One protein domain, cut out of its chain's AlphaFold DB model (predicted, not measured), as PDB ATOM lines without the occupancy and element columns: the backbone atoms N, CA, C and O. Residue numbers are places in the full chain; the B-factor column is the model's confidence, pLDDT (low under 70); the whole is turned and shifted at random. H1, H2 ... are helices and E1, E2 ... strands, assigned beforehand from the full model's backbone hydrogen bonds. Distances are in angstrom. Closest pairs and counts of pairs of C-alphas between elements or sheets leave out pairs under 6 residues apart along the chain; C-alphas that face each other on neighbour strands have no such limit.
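AT A GLANCE: This is residues 6 to 116 of the 118 residues of an uncharacterized protein of Subtercola vilae (UniProt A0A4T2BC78). A twisted wall of five strands, E1 to E5, has two helices packed over one face, while its other face is bare of named helices; the long first helix, H1, reaches past the sheet, and its residues 6 to 11 stick out as a free arm. H1 and H2 meet at a steep tilt, H1 lying over E2 and H2 over E4. The printed part has 111 residues, with two named helices and five named strands in the order H1, E1, E2, E3, E4, E5, H2; the sheet runs E1, E2, E3, E4, E5, all antiparallel, and the class is mixed, helices and strands. The whole is compact, with a radius of gyration of the C-alphas of 13.5 A, and spans 44 by 30 by 21 A.

HOW THE PARTS SIT: The sheet is a meander, each strand the antiparallel neighbour of the one before: E1, residues 36 to 38, E2, residues 46 to 52, E3, residues 60 to 64, E4, residues 73 to 78, and E5, residues 83 to 90. It is only just strongly twisted, its C-alphas lying up to 4.5 A off the best plane. Within hydrogen-bond range are N 37 and O 47 at 2.8 A in the hairpin E1 and E2, N 48 and O 63 at 2.7 A in the hairpin E2 and E3, N 77 and O 62 at 2.8 A in the hairpin E3 and E4, and N 87 and O 74 at 2.8 A in the hairpin E4 and E5. The pairing of E2 is staggered: residues 46 to 48 pair with E1 and residues 48 to 52 with E3. E5 bends by 53 degrees at residue 87. H1, residues 6 to 29, is on the sheet at a height of 5.0 A, along the strands, at 3 degrees to E2 on the local plane; its closest C-alphas to E2 are those of Asp 20 and Phe 46, 5.4 A. H2, residues 95 to 108, is on the same face at a height of 8.8 A, over E4, at 24 degrees to it on the local plane; the closest C-alphas of the two are those of Ile 76 and Ile 102, 7.6 A. H1 touches H2 with residues 22 to 29 alone, at a steep tilt of 64 degrees, the same way; the closest C-alphas are those of Val 26 and Pro 95, 5.0 A. Every O i to N i+4 pair of H2 is within hydrogen-bond range, and 19 of 20 in H1.

IN THESE COORDINATES: H1 measures 35.6 A from C-alpha 6 at (110.984, 121.119, 132.148) to C-alpha 29. E2 measures 16.9 A, E4 16.1 A and E5 19.4 A; E1 has 3 residues and E3 has 5. H2 measures 19.8 A and ends with C-alpha 108 at (92.635, 123.108, 171.945).

THE WHOLE: The C-alphas farthest apart, those of Glu 6 and Thr 116, are 45.2 A apart. The printed part has no cut and no long link. The mean pLDDT of the printed part is 86.1; residues 6 to 8, 39 to 44 and 56 are under 70.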
ATOM      1  N   GLU A   6     110.881 119.668 131.883       54.84
ATOM      2  CA  GLU A   6     110.984 121.119 132.148       54.84
ATOM      3  C   GLU A   6     109.656 121.720 132.656       54.84
ATOM      4  O   GLU A   6     109.637 122.627 133.476       54.84
ATOM      5  N   ASN A   7     108.517 121.145 132.252       61.44
ATOM      6  CA  ASN A   7     107.192 121.612 132.663       61.44
ATOM      7  C   ASN A   7     106.770 121.130 134.065       61.44
ATOM      8  O   ASN A   7     105.849 121.696 134.653       61.44
ATOM      9  N   LEU A   8     107.364 120.049 134.579       63.56
ATOM     10  CA  LEU A   8     107.025 119.498 135.895       63.56
ATOM     11  C   LEU A   8     107.792 120.220 137.001       63.56
ATOM     12  O   LEU A   8     107.180 120.579 138.008       63.56
ATOM     13  N   ASP A   9     109.073 120.497 136.769       70.88
ATOM     14  CA  ASP A   9     109.916 121.235 137.710       70.88
ATOM     15  C   ASP A   9     109.416 122.676 137.889       70.88
ATOM     16  O   ASP A   9     109.166 123.099 139.016       70.88
ATOM     17  N   GLU A  10     109.106 123.391 136.800       74.19
ATOM     18  CA  GLU A  10     108.552 124.756 136.870       74.19
ATOM     19  C   GLU A  10     107.203 124.815 137.607       74.19
ATOM     20  O   GLU A  10     106.951 125.703 138.425       74.19
ATOM     21  N   ARG A  11     106.299 123.856 137.352       75.56
ATOM     22  CA  ARG A  11     105.003 123.793 138.056       75.56
ATOM     23  C   ARG A  11     105.173 123.542 139.543       75.56
ATOM     24  O   ARG A  11     104.344 123.995 140.336       75.56
ATOM     25  N   ARG A  12     106.205 122.788 139.902       77.62
ATOM     26  CA  ARG A  12     106.518 122.447 141.277       77.62
ATOM     27  C   ARG A  12     107.149 123.623 142.010       77.62
ATOM     28  O   ARG A  12     106.704 123.923 143.112       77.62
ATOM     29  N   GLU A  13     108.078 124.337 141.384       79.69
ATOM     30  CA  GLU A  13     108.638 125.584 141.920       79.69
ATOM     31  C   GLU A  13     107.542 126.631 142.162       79.69
ATOM     32  O   GLU A  13     107.400 127.136 143.272       79.69
ATOM     33  N   ILE A  14     106.659 126.859 141.182       82.69
ATOM     34  CA  ILE A  14     105.515 127.775 141.343       82.69
ATOM     35  C   ILE A  14     104.608 127.343 142.503       82.69
ATOM     36  O   ILE A  14     104.033 128.180 143.201       82.69
ATOM     37  N   ARG A  15     104.423 126.034 142.699       84.25
ATOM     38  CA  ARG A  15     103.622 125.508 143.809       84.25
ATOM     39  C   ARG A  15     104.293 125.786 145.155       84.25
ATOM     40  O   ARG A  15     103.595 126.174 146.088       84.25
ATOM     41  N   MET A  16     105.609 125.628 145.245       86.31
ATOM     42  CA  MET A  16     106.380 125.902 146.460       86.31
ATOM     43  C   MET A  16     106.333 127.361 146.858       86.31
ATOM     44  O   MET A  16     105.988 127.659 147.996       86.31
ATOM     45  N   ASP A  17     106.572 128.259 145.904       87.06
ATOM     46  CA  ASP A  17     106.530 129.699 146.147       87.06
ATOM     47  C   ASP A  17     105.171 130.131 146.713       87.06
ATOM     48  O   ASP A  17     105.094 130.952 147.628       87.06
ATOM     49  N   LYS A  18     104.083 129.532 146.213       89.31
ATOM     50  CA  LYS A  18     102.736 129.792 146.731       89.31
ATOM     51  C   LYS A  18     102.534 129.263 148.147       89.31
ATOM     52  O   LYS A  18     101.917 129.954 148.955       89.31
ATOM     53  N   VAL A  19     103.017 128.057 148.449       90.19
ATOM     54  CA  VAL A  19     102.948 127.495 149.810       90.19
ATOM     55  C   VAL A  19     103.737 128.371 150.783       90.19
ATOM     56  O   VAL A  19     103.229 128.699 151.852       90.19
ATOM     57  N   ASP A  20     104.918 128.838 150.386       90.69
ATOM     58  CA  ASP A  20     105.750 129.747 151.172       90.69
ATOM     59  C   ASP A  20     105.077 131.092 151.438       90.69
ATOM     60  O   ASP A  20     105.083 131.592 152.570       90.69
ATOM     61  N   GLU A  21     104.490 131.695 150.404       91.56
ATOM     62  CA  GLU A  21     103.744 132.943 150.536       91.56
ATOM     63  C   GLU A  21     102.550 132.766 151.483       91.56
ATOM     64  O   GLU A  21     102.350 133.584 152.388       91.56
ATOM     65  N   ALA A  22     101.810 131.663 151.342       92.75
ATOM     66  CA  ALA A  22     100.680 131.340 152.201       92.75
ATOM     67  C   ALA A  22     101.112 131.110 153.661       92.75
ATOM     68  O   ALA A  22     100.525 131.702 154.570       92.75
ATOM     69  N   ALA A  23     102.174 130.338 153.906       92.81
ATOM     70  CA  ALA A  23     102.747 130.112 155.236       92.81
ATOM     71  C   ALA A  23     103.151 131.426 155.915       92.81
ATOM     72  O   ALA A  23     102.796 131.672 157.070       92.81
ATOM     73  N   ARG A  24     103.817 132.324 155.179       93.50
ATOM     74  CA  ARG A  24     104.188 133.659 155.673       93.50
ATOM     75  C   ARG A  24     102.972 134.516 155.999       93.50
ATOM     76  O   ARG A  24     102.947 135.150 157.057       93.50
ATOM     77  N   ALA A  25     101.982 134.546 155.109       95.19
ATOM     78  CA  ALA A  25     100.765 135.328 155.299       95.19
ATOM     79  C   ALA A  25      99.984 134.856 156.533       95.19
ATOM     80  O   ALA A  25      99.575 135.674 157.355       95.19
ATOM     81  N   VAL A  26      99.837 133.541 156.702       96.12
ATOM     82  CA  VAL A  26      99.148 132.938 157.847       96.12
ATOM     83  C   VAL A  26      99.914 133.175 159.147       96.12
ATOM     84  O   VAL A  26      99.327 133.658 160.116       96.12
ATOM     85  N   ALA A  27     101.228 132.921 159.179       95.00
ATOM     86  CA  ALA A  27     102.043 133.116 160.380       95.00
ATOM     87  C   ALA A  27     102.025 134.567 160.883       95.00
ATOM     88  O   ALA A  27     101.992 134.815 162.090       95.00
ATOM     89  N   ALA A  28     101.987 135.548 159.973       94.88
ATOM     90  CA  ALA A  28     101.891 136.960 160.332       94.88
ATOM     91  C   ALA A  28     100.590 137.313 161.078       94.88
ATOM     92  O   ALA A  28     100.582 138.264 161.865       94.88
ATOM     93  N   LEU A  29      99.517 136.551 160.845       96.88
ATOM     94  CA  LEU A  29      98.182 136.760 161.409       96.88
ATOM     95  C   LEU A  29      97.938 135.979 162.707       96.88
ATOM     96  O   LEU A  29      96.929 136.215 163.375       96.88
ATOM     97  N   LEU A  30      98.843 135.074 163.094       95.69
ATOM     98  CA  LEU A  30      98.693 134.316 164.331       95.69
ATOM     99  C   LEU A  30      98.813 135.231 165.568       95.69
ATOM    100  O   LEU A  30      99.685 136.108 165.631       95.69
ATOM    101  N   PRO A  31      97.966 135.024 166.596       94.75
ATOM    102  CA  PRO A  31      97.944 135.846 167.808       94.75
ATOM    103  C   PRO A  31      99.046 135.476 168.816       94.75
ATOM    104  O   PRO A  31      98.991 135.887 169.977       94.75
ATOM    105  N   PHE A  32     100.021 134.676 168.395       92.00
ATOM    106  CA  PHE A  32     101.158 134.218 169.180       92.00
ATOM    107  C   PHE A  32     102.417 134.179 168.300       92.00
ATOM    108  O   PHE A  32     102.300 134.124 167.074       92.00
ATOM    109  N   PRO A  33     103.626 134.244 168.887       87.75
ATOM    110  CA  PRO A  33     104.862 134.067 168.134       87.75
ATOM    111  C   PRO A  33     104.919 132.658 167.537       87.75
ATOM    112  O   PRO A  33     104.872 131.682 168.280       87.75
ATOM    113  N   ALA A  34     105.020 132.563 166.213       87.62
ATOM    114  CA  ALA A  34     105.119 131.300 165.491       87.62
ATOM    115  C   ALA A  34     106.215 131.438 164.421       87.62
ATOM    116  O   ALA A  34     105.988 132.108 163.404       87.62
ATOM    117  N   PRO A  35     107.443 130.956 164.689       89.94
ATOM    118  CA  PRO A  35     108.522 131.039 163.721       89.94
ATOM    119  C   PRO A  35     108.200 130.193 162.489       89.94
ATOM    120  O   PRO A  35     107.487 129.196 162.561       89.94
ATOM    121  N   LEU A  36     108.723 130.627 161.345       89.50
ATOM    122  CA  LEU A  36     108.704 129.818 160.136       89.50
ATOM    123  C   LEU A  36     109.970 128.974 160.111       89.50
ATOM    124  O   LEU A  36     111.073 129.527 160.159       89.50
ATOM    125  N   GLU A  37     109.808 127.667 159.996       86.50
ATOM    126  CA  GLU A  37     110.895 126.727 159.781       86.50
ATOM    127  C   GLU A  37     110.845 126.232 158.342       86.50
ATOM    128  O   GLU A  37     109.805 125.801 157.856       86.50
ATOM    129  N   ALA A  38     111.969 126.336 157.637       75.50
ATOM    130  CA  ALA A  38     112.118 125.635 156.373       75.50
ATOM    131  C   ALA A  38     112.333 124.156 156.694       75.50
ATOM    132  O   ALA A  38     113.177 123.839 157.535       75.50
ATOM    133  N   ASP A  39     111.588 123.273 156.034       63.16
ATOM    134  CA  ASP A  39     111.801 121.833 156.150       63.16
ATOM    135  C   ASP A  39     113.296 121.494 155.929       63.16
ATOM    136  O   ASP A  39     113.878 121.782 154.881       63.16
ATOM    137  N   MET A  40     113.947 120.927 156.956       52.19
ATOM    138  CA  MET A  40     115.363 120.530 156.936       52.19
ATOM    139  C   MET A  40     115.581 119.102 156.393       52.19
ATOM    140  O   MET A  40     116.621 118.492 156.658       52.19
ATOM    141  N   GLY A  41     114.628 118.541 155.645       54.00
ATOM    142  CA  GLY A  41     114.742 117.207 155.039       54.00
ATOM    143  C   GLY A  41     113.888 116.972 153.790       54.00
ATOM    144  O   GLY A  41     114.170 116.040 153.036       54.00
ATOM    145  N   GLY A  42     112.898 117.821 153.545       51.12
ATOM    146  CA  GLY A  42     112.078 117.880 152.344       51.12
ATOM    147  C   GLY A  42     112.057 119.290 151.766       51.12
ATOM    148  O   GLY A  42     112.723 120.214 152.222       51.12
ATOM    149  N   THR A  43     111.398 119.429 150.635       55.00
ATOM    150  CA  THR A  43     111.738 120.434 149.641       55.00
ATOM    151  C   THR A  43     111.285 121.851 150.016       55.00
ATOM    152  O   THR A  43     110.185 122.243 149.669       55.00
ATOM    153  N   PHE A  44     112.156 122.605 150.694       57.78
ATOM    154  CA  PHE A  44     112.170 124.070 150.883       57.78
ATOM    155  C   PHE A  44     110.827 124.799 151.083       57.78
ATOM    156  O   PHE A  44     110.744 125.970 150.729       57.78
ATOM    157  N   THR A  45     109.803 124.178 151.669       72.62
ATOM    158  CA  THR A  45     108.589 124.899 152.067       72.62
ATOM    159  C   THR A  45     108.646 125.314 153.528       72.62
ATOM    160  O   THR A  45     109.153 124.582 154.386       72.62
ATOM    161  N   PHE A  46     108.132 126.507 153.825       81.62
ATOM    162  CA  PHE A  46     107.970 126.954 155.202       81.62
ATOM    163  C   PHE A  46     106.818 126.227 155.887       81.62
ATOM    164  O   PHE A  46     105.674 126.244 155.432       81.62
ATOM    165  N   GLN A  47     107.125 125.686 157.054       88.88
ATOM    166  CA  GLN A  47     106.164 125.267 158.054       88.88
ATOM    167  C   GLN A  47     106.151 126.289 159.190       88.88
ATOM    168  O   GLN A  47     107.125 126.998 159.443       88.88
ATOM    169  N   ILE A  48     105.022 126.393 159.868       91.81
ATOM    170  CA  ILE A  48     104.833 127.239 161.035       91.81
ATOM    171  C   ILE A  48     105.087 126.372 162.267       91.81
ATOM    172  O   ILE A  48     104.328 125.443 162.539       91.81
ATOM    173  N   ASP A  49     106.127 126.702 163.020       92.56
ATOM    174  CA  ASP A  49     106.469 126.021 164.263       92.56
ATOM    175  C   ASP A  49     105.539 126.482 165.397       92.56
ATOM    176  O   ASP A  49     105.454 127.666 165.747       92.56
ATOM    177  N   LEU A  50     104.803 125.525 165.963       91.19
ATOM    178  CA  LEU A  50     103.952 125.709 167.136       91.19
ATOM    179  C   LEU A  50     104.652 125.299 168.441       91.19
ATOM    180  O   LEU A  50     104.047 125.384 169.514       91.19
ATOM    181  N   GLY A  51     105.920 124.916 168.363       88.94
ATOM    182  CA  GLY A  51     106.861 124.707 169.447       88.94
ATOM    183  C   GLY A  51     107.001 123.254 169.890       88.94
ATOM    184  O   GLY A  51     106.147 122.397 169.653       88.94
ATOM    185  N   CYS A  52     108.080 122.998 170.626       88.38
ATOM    186  CA  CYS A  52     108.369 121.702 171.225       88.38
ATOM    187  C   CYS A  52     107.672 121.517 172.583       88.38
ATOM    188  O   CYS A  52     107.711 122.389 173.457       88.38
ATOM    189  N   ARG A  53     107.031 120.356 172.773       82.56
ATOM    190  CA  ARG A  53     106.325 120.000 174.019       82.56
ATOM    191  C   ARG A  53     107.243 119.465 175.118       82.56
ATOM    192  O   ARG A  53     106.835 119.460 176.280       82.56
ATOM    193  N   GLY A  54     108.428 118.982 174.758       79.19
ATOM    194  CA  GLY A  54     109.338 118.283 175.659       79.19
ATOM    195  C   GLY A  54     110.750 118.869 175.669       79.19
ATOM    196  O   GLY A  54     110.928 120.074 175.850       79.19
ATOM    197  N   GLY A  55     111.762 118.007 175.588       71.94
ATOM    198  CA  GLY A  55     113.170 118.393 175.528       71.94
ATOM    199  C   GLY A  55     113.573 118.956 174.165       71.94
ATOM    200  O   GLY A  55     112.844 118.840 173.194       71.94
ATOM    201  N   GLN A  56     114.771 119.535 174.077       68.94
ATOM    202  CA  GLN A  56     115.278 120.158 172.843       68.94
ATOM    203  C   GLN A  56     115.310 119.208 171.627       68.94
ATOM    204  O   GLN A  56     115.269 119.678 170.497       68.94
ATOM    205  N   ASP A  57     115.379 117.895 171.864       75.81
ATOM    206  CA  ASP A  57     115.411 116.867 170.819       75.81
ATOM    207  C   ASP A  57     114.026 116.260 170.520       75.81
ATOM    208  O   ASP A  57     113.914 115.390 169.655       75.81
ATOM    209  N   ASP A  58     112.979 116.678 171.241       78.56
ATOM    210  CA  ASP A  58     111.620 116.207 170.981       78.56
ATOM    211  C   ASP A  58     111.041 116.932 169.757       78.56
ATOM    212  O   ASP A  58     111.282 118.128 169.561       78.56
ATOM    213  N   PRO A  59     110.271 116.223 168.921       82.31
ATOM    214  CA  PRO A  59     109.773 116.790 167.685       82.31
ATOM    215  C   PRO A  59     108.743 117.893 167.963       82.31
ATOM    216  O   PRO A  59     107.951 117.829 168.910       82.31
ATOM    217  N   HIS A  60     108.781 118.924 167.127       89.31
ATOM    218  CA  HIS A  60     107.939 120.102 167.271       89.31
ATOM    219  C   HIS A  60     106.507 119.835 166.799       89.31
ATOM    220  O   HIS A  60     106.259 118.991 165.938       89.31
ATOM    221  N   ASP A  61     105.557 120.574 167.367       91.38
ATOM    222  CA  ASP A  61     104.243 120.710 166.753       91.38
ATOM    223  C   ASP A  61     104.376 121.644 165.546       91.38
ATOM    224  O   ASP A  61     104.865 122.762 165.696       91.38
ATOM    225  N   MET A  62     103.909 121.225 164.374       92.38
ATOM    226  CA  MET A  62     104.103 121.963 163.125       92.38
ATOM    227  C   MET A  62     102.780 122.204 162.414       92.38
ATOM    228  O   MET A  62     101.823 121.444 162.559       92.38
ATOM    229  N   VAL A  63     102.719 123.270 161.622       92.62
ATOM    230  CA  VAL A  63     101.617 123.520 160.692       92.62
ATOM    231  C   VAL A  63     102.157 123.799 159.311       92.62
ATOM    232  O   VAL A  63     103.059 124.613 159.148       92.62
ATOM    233  N   GLY A  64     101.553 123.201 158.295       91.50
ATOM    234  CA  GLY A  64     101.947 123.477 156.924       91.50
ATOM    235  C   GLY A  64     100.984 122.918 155.897       91.50
ATOM    236  O   GLY A  64      99.948 122.337 156.225       91.50
ATOM    237  N   ILE A  65     101.364 123.114 154.642       89.81
ATOM    238  CA  ILE A  65     100.829 122.407 153.484       89.81
ATOM    239  C   ILE A  65     102.003 121.642 152.889       89.81
ATOM    240  O   ILE A  65     103.071 122.219 152.682       89.81
ATOM    241  N   ASP A  66     101.795 120.367 152.585       85.94
ATOM    242  CA  ASP A  66     102.784 119.592 151.850       85.94
ATOM    243  C   ASP A  66     102.553 119.770 150.335       85.94
ATOM    244  O   ASP A  66     101.514 119.336 149.828       85.94
ATOM    245  N   PRO A  67     103.472 120.423 149.593       83.81
ATOM    246  CA  PRO A  67     103.313 120.676 148.160       83.81
ATOM    247  C   PRO A  67     103.322 119.397 147.307       83.81
ATOM    248  O   PRO A  67     102.855 119.421 146.160       83.81
ATOM    249  N   ASP A  68     103.865 118.298 147.837       82.62
ATOM    250  CA  ASP A  68     104.024 117.031 147.130       82.62
ATOM    251  C   ASP A  68     102.810 116.092 147.345       82.62
ATOM    252  O   ASP A  68     102.717 115.049 146.691       82.62
ATOM    253  N   TYR A  69     101.835 116.478 148.184       80.44
ATOM    254  CA  TYR A  69     100.605 115.714 148.429       80.44
ATOM    255  C   TYR A  69      99.350 116.406 147.888       80.44
ATOM    256  O   TYR A  69      99.230 117.629 147.845       80.44
ATOM    257  N   GLU A  70      98.379 115.585 147.482       83.38
ATOM    258  CA  GLU A  70      97.040 116.023 147.091       83.38
ATOM    259  C   GLU A  70      95.999 115.345 148.004       83.38
ATOM    260  O   GLU A  70      96.069 114.126 148.207       83.38
ATOM    261  N   PRO A  71      95.005 116.085 148.523       85.69
ATOM    262  CA  PRO A  71      94.754 117.506 148.265       85.69
ATOM    263  C   PRO A  71      95.742 118.437 149.001       85.69
ATOM    264  O   PRO A  71      96.185 118.116 150.100       85.69
ATOM    265  N   LEU A  72      96.044 119.603 148.412       88.56
ATOM    266  CA  LEU A  72      96.849 120.673 149.029       88.56
ATOM    267  C   LEU A  72      96.069 121.375 150.150       88.56
ATOM    268  O   LEU A  72      95.494 122.446 149.947       88.56
ATOM    269  N   VAL A  73      96.023 120.749 151.321       93.31
ATOM    270  CA  VAL A  73      95.283 121.232 152.494       93.31
ATOM    271  C   VAL A  73      96.205 121.509 153.670       93.31
ATOM    272  O   VAL A  73      97.258 120.891 153.813       93.31
ATOM    273  N   TRP A  74      95.786 122.437 154.527       93.94
ATOM    274  CA  TRP A  74      96.500 122.739 155.763       93.94
ATOM    275  C   TRP A  74      96.431 121.568 156.739       93.94
ATOM    276  O   TRP A  74      95.374 120.960 156.932       93.94
ATOM    277  N   MET A  75      97.549 121.280 157.393       93.88
ATOM    278  CA  MET A  75      97.670 120.224 158.392       93.88
ATOM    279  C   MET A  75      98.336 120.772 159.647       93.88
ATOM    280  O   MET A  75      99.224 121.616 159.556       93.88
ATOM    281  N   ILE A  76      97.892 120.296 160.810       93.06
ATOM    282  CA  ILE A  76      98.566 120.510 162.093       93.06
ATOM    283  C   ILE A  76      99.074 119.163 162.573       93.06
ATOM    284  O   ILE A  76      98.265 118.279 162.862       93.06
ATOM    285  N   ASP A  77     100.384 119.045 162.706       91.50
ATOM    286  CA  ASP A  77     101.056 117.910 163.312       91.50
ATOM    287  C   ASP A  77     101.314 118.208 164.788       91.50
ATOM    288  O   ASP A  77     101.931 119.206 165.155       91.50
ATOM    289  N   ILE A  78     100.801 117.341 165.655       88.75
ATOM    290  CA  ILE A  78     100.874 117.453 167.111       88.75
ATOM    291  C   ILE A  78     101.711 116.295 167.650       88.75
ATOM    292  O   ILE A  78     101.594 115.162 167.177       88.75
ATOM    293  N   ASN A  79     102.523 116.583 168.669       84.44
ATOM    294  CA  ASN A  79     103.541 115.691 169.222       84.44
ATOM    295  C   ASN A  79     104.513 115.201 168.135       84.44
ATOM    296  O   ASN A  79     104.824 114.013 168.074       84.44
ATOM    297  N   GLY A  80     104.942 116.079 167.226       72.06
ATOM    298  CA  GLY A  80     105.838 115.663 166.148       72.06
ATOM    299  C   GLY A  80     105.220 114.741 165.105       72.06
ATOM    300  O   GLY A  80     105.915 113.880 164.570       72.06
ATOM    301  N   GLY A  81     103.916 114.874 164.858       77.88
ATOM    302  CA  GLY A  81     103.209 114.097 163.838       77.88
ATOM    303  C   GLY A  81     102.588 112.788 164.328       77.88
ATOM    304  O   GLY A  81     102.048 112.041 163.517       77.88
ATOM    305  N   GLU A  82     102.585 112.498 165.637       83.94
ATOM    306  CA  GLU A  82     101.782 111.379 166.171       83.94
ATOM    307  C   GLU A  82     100.282 111.587 165.927       83.94
ATOM    308  O   GLU A  82      99.528 110.627 165.740       83.94
ATOM    309  N   TYR A  83      99.846 112.848 165.940       86.50
ATOM    310  CA  TYR A  83      98.470 113.239 165.687       86.50
ATOM    311  C   TYR A  83      98.431 114.345 164.648       86.50
ATOM    312  O   TYR A  83      98.925 115.439 164.894       86.50
ATOM    313  N   GLN A  84      97.778 114.074 163.526       91.75
ATOM    314  CA  GLN A  84      97.583 115.053 162.469       91.75
ATOM    315  C   GLN A  84      96.119 115.488 162.404       91.75
ATOM    316  O   GLN A  84      95.203 114.661 162.453       91.75
ATOM    317  N   ILE A  85      95.895 116.793 162.273       93.19
ATOM    318  CA  ILE A  85      94.580 117.381 162.021       93.19
ATOM    319  C   ILE A  85      94.600 118.023 160.640       93.19
ATOM    320  O   ILE A  85      95.306 119.003 160.419       93.19
ATOM    321  N   THR A  86      93.795 117.493 159.725       93.25
ATOM    322  CA  THR A  86      93.621 118.041 158.377       93.25
ATOM    323  C   THR A  86      92.517 119.096 158.367       93.25
ATOM    324  O   THR A  86      91.394 118.842 158.814       93.25
ATOM    325  N   ALA A  87      92.816 120.277 157.841       91.00
ATOM    326  CA  ALA A  87      91.842 121.338 157.649       91.00
ATOM    327  C   ALA A  87      90.919 121.048 156.451       91.00
ATOM    328  O   ALA A  87      91.335 120.427 155.474       91.00
ATOM    329  N   PRO A  88      89.696 121.604 156.440       91.50
ATOM    330  CA  PRO A  88      88.896 121.735 155.222       91.50
ATOM    331  C   PRO A  88      89.362 122.912 154.336       91.50
ATOM    332  O   PRO A  88      88.614 123.346 153.462       91.50
ATOM    333  N   HIS A  89      90.543 123.473 154.608       92.62
ATOM    334  CA  HIS A  89      91.091 124.670 153.979       92.62
ATOM    335  C   HIS A  89      92.259 124.289 153.080       92.62
ATOM    336  O   HIS A  89      93.158 123.559 153.505       92.62
ATOM    337  N   ASP A  90      92.238 124.803 151.860       93.31
ATOM    338  CA  ASP A  90      93.277 124.625 150.856       93.31
ATOM    339  C   ASP A  90      94.206 125.848 150.774       93.31
ATOM    340  O   ASP A  90      94.111 126.795 151.564       93.31
ATOM    341  N   LEU A  91      95.125 125.811 149.812       90.75
ATOM    342  CA  LEU A  91      96.081 126.882 149.544       90.75
ATOM    343  C   LEU A  91      95.423 128.217 149.145       90.75
ATOM    344  O   LEU A  91      95.996 129.272 149.403       90.75
ATOM    345  N   ASP A  92      94.237 128.180 148.535       92.38
ATOM    346  CA  ASP A  92      93.525 129.372 148.052       92.38
ATOM    347  C   ASP A  92      92.593 129.979 149.120       92.38
ATOM    348  O   ASP A  92      91.981 131.032 148.911       92.38
ATOM    349  N   THR A  93      92.472 129.328 150.280       96.00
ATOM    350  CA  THR A  93      91.675 129.827 151.400       96.00
ATOM    351  C   THR A  93      92.292 131.107 151.976       96.00
ATOM    352  O   THR A  93      93.502 131.203 152.169       96.00
ATOM    353  N   ASP A  94      91.445 132.086 152.311       96.94
ATOM    354  CA  ASP A  94      91.868 133.350 152.926       96.94
ATOM    355  C   ASP A  94      92.779 133.121 154.157       96.94
ATOM    356  O   ASP A  94      92.360 132.445 155.109       96.94
ATOM    357  N   PRO A  95      93.994 133.711 154.197       96.88
ATOM    358  CA  PRO A  95      94.953 133.490 155.277       96.88
ATOM    359  C   PRO A  95      94.415 133.797 156.676       96.88
ATOM    360  O   PRO A  95      94.809 133.139 157.637       96.88
ATOM    361  N   ALA A  96      93.502 134.764 156.823       97.44
ATOM    362  CA  ALA A  96      92.916 135.074 158.127       97.44
ATOM    363  C   ALA A  96      91.985 133.955 158.618       97.44
ATOM    364  O   ALA A  96      92.001 133.616 159.803       97.44
ATOM    365  N   THR A  97      91.231 133.340 157.705       97.50
ATOM    366  CA  THR A  97      90.401 132.162 157.999       97.50
ATOM    367  C   THR A  97      91.266 130.984 158.452       97.50
ATOM    368  O   THR A  97      90.983 130.364 159.479       97.50
ATOM    369  N   VAL A  98      92.371 130.724 157.748       97.12
ATOM    370  CA  VAL A  98      93.331 129.675 158.125       97.12
ATOM    371  C   VAL A  98      93.974 129.977 159.482       97.12
ATOM    372  O   VAL A  98      94.009 129.111 160.355       97.12
ATOM    373  N   ALA A  99      94.436 131.209 159.708       97.06
ATOM    374  CA  ALA A  99      95.057 131.617 160.967       97.06
ATOM    375  C   ALA A  99      94.102 131.473 162.163       97.06
ATOM    376  O   ALA A  99      94.521 131.052 163.248       97.06
ATOM    377  N   GLN A 100      92.813 131.773 161.976       97.31
ATOM    378  CA  GLN A 100      91.791 131.527 162.990       97.31
ATOM    379  C   GLN A 100      91.655 130.028 163.283       97.31
ATOM    380  O   GLN A 100      91.709 129.630 164.448       97.31
ATOM    381  N   TRP A 101      91.531 129.198 162.244       97.62
ATOM    382  CA  TRP A 101      91.418 127.748 162.393       97.62
ATOM    383  C   TRP A 101      92.632 127.151 163.122       97.62
ATOM    384  O   TRP A 101      92.458 126.399 164.087       97.62
ATOM    385  N   ILE A 102      93.852 127.555 162.741       96.38
ATOM    386  CA  ILE A 102      95.097 127.160 163.421       96.38
ATOM    387  C   ILE A 102      95.057 127.589 164.881       96.38
ATOM    388  O   ILE A 102      95.349 126.792 165.766       96.38
ATOM    389  N   THR A 103      94.668 128.834 165.160       96.25
ATOM    390  CA  THR A 103      94.603 129.353 166.530       96.25
ATOM    391  C   THR A 103      93.677 128.514 167.409       96.25
ATOM    392  O   THR A 103      94.025 128.207 168.551       96.25
ATOM    393  N   GLU A 104      92.499 128.153 166.905       96.12
ATOM    394  CA  GLU A 104      91.520 127.348 167.637       96.12
ATOM    395  C   GLU A 104      92.073 125.955 167.962       96.12
ATOM    396  O   GLU A 104      92.038 125.530 169.122       96.12
ATOM    397  N   HIS A 105      92.653 125.277 166.971       95.69
ATOM    398  CA  HIS A 105      93.156 123.912 167.127       95.69
ATOM    399  C   HIS A 105      94.457 123.858 167.930       95.69
ATOM    400  O   HIS A 105      94.575 123.031 168.833       95.69
ATOM    401  N   ALA A 106      95.387 124.788 167.702       93.75
ATOM    402  CA  ALA A 106      96.619 124.897 168.475       93.75
ATOM    403  C   ALA A 106      96.326 125.169 169.960       93.75
ATOM    404  O   ALA A 106      96.945 124.578 170.845       93.75
ATOM    405  N   ARG A 107      95.318 125.998 170.269       94.56
ATOM    406  CA  ARG A 107      94.867 126.212 171.656       94.56
ATOM    407  C   ARG A 107      94.192 124.981 172.245       94.56
ATOM    408  O   ARG A 107      94.490 124.628 173.385       94.56
ATOM    409  N   ALA A 108      93.309 124.324 171.493       94.12
ATOM    410  CA  ALA A 108      92.635 123.108 171.945       94.12
ATOM    411  C   ALA A 108      93.642 121.986 172.257       94.12
ATOM    412  O   ALA A 108      93.531 121.318 173.287       94.12
ATOM    413  N   ALA A 109      94.669 121.842 171.419       91.25
ATOM    414  CA  ALA A 109      95.769 120.900 171.594       91.25
ATOM    415  C   ALA A 109      96.817 121.356 172.627       91.25
ATOM    416  O   ALA A 109      97.689 120.566 173.004       91.25
ATOM    417  N   ARG A 110      96.734 122.609 173.099       91.75
ATOM    418  CA  ARG A 110      97.719 123.266 173.972       91.75
ATOM    419  C   ARG A 110      99.137 123.214 173.394       91.75
ATOM    420  O   ARG A 110     100.080 122.908 174.119       91.75
ATOM    421  N   CYS A 111      99.267 123.490 172.098       90.38
ATOM    422  CA  CYS A 111     100.564 123.648 171.446       90.38
ATOM    423  C   CYS A 111     101.364 124.766 172.144       90.38
ATOM    424  O   CYS A 111     100.767 125.799 172.480       90.38
ATOM    425  N   PRO A 112     102.678 124.599 172.364       91.31
ATOM    426  CA  PRO A 112     103.492 125.533 173.147       91.31
ATOM    427  C   PRO A 112     103.362 127.004 172.730       91.31
ATOM    428  O   PRO A 112     103.075 127.854 173.578       91.31
ATOM    429  N   ALA A 113     103.466 127.313 171.437       89.81
ATOM    430  CA  ALA A 113     103.334 128.666 170.902       89.81
ATOM    431  C   ALA A 113     101.976 129.294 171.256       89.81
ATOM    432  O   ALA A 113     101.908 130.434 171.713       89.81
ATOM    433  N   ALA A 114     100.893 128.518 171.166       89.81
ATOM    434  CA  ALA A 114      99.532 128.985 171.422       89.81
ATOM    435  C   ALA A 114      99.218 129.248 172.907       89.81
ATOM    436  O   ALA A 114      98.166 129.818 173.220       89.81
ATOM    437  N   THR A 115     100.110 128.852 173.823       86.50
ATOM    438  CA  THR A 115      99.994 129.156 175.260       86.50
ATOM    439  C   THR A 115     100.535 130.535 175.638       86.50
ATOM    440  O   THR A 115     100.213 131.045 176.712       86.50
ATOM    441  N   THR A 116     101.309 131.166 174.752       74.81
ATOM    442  CA  THR A 116     101.912 132.482 174.976       74.81
ATOM    443  C   THR A 116     101.164 133.529 174.155       74.81
ATOM    444  O   THR A 116     100.920 133.328 172.971       74.81
TER     445      THR A 116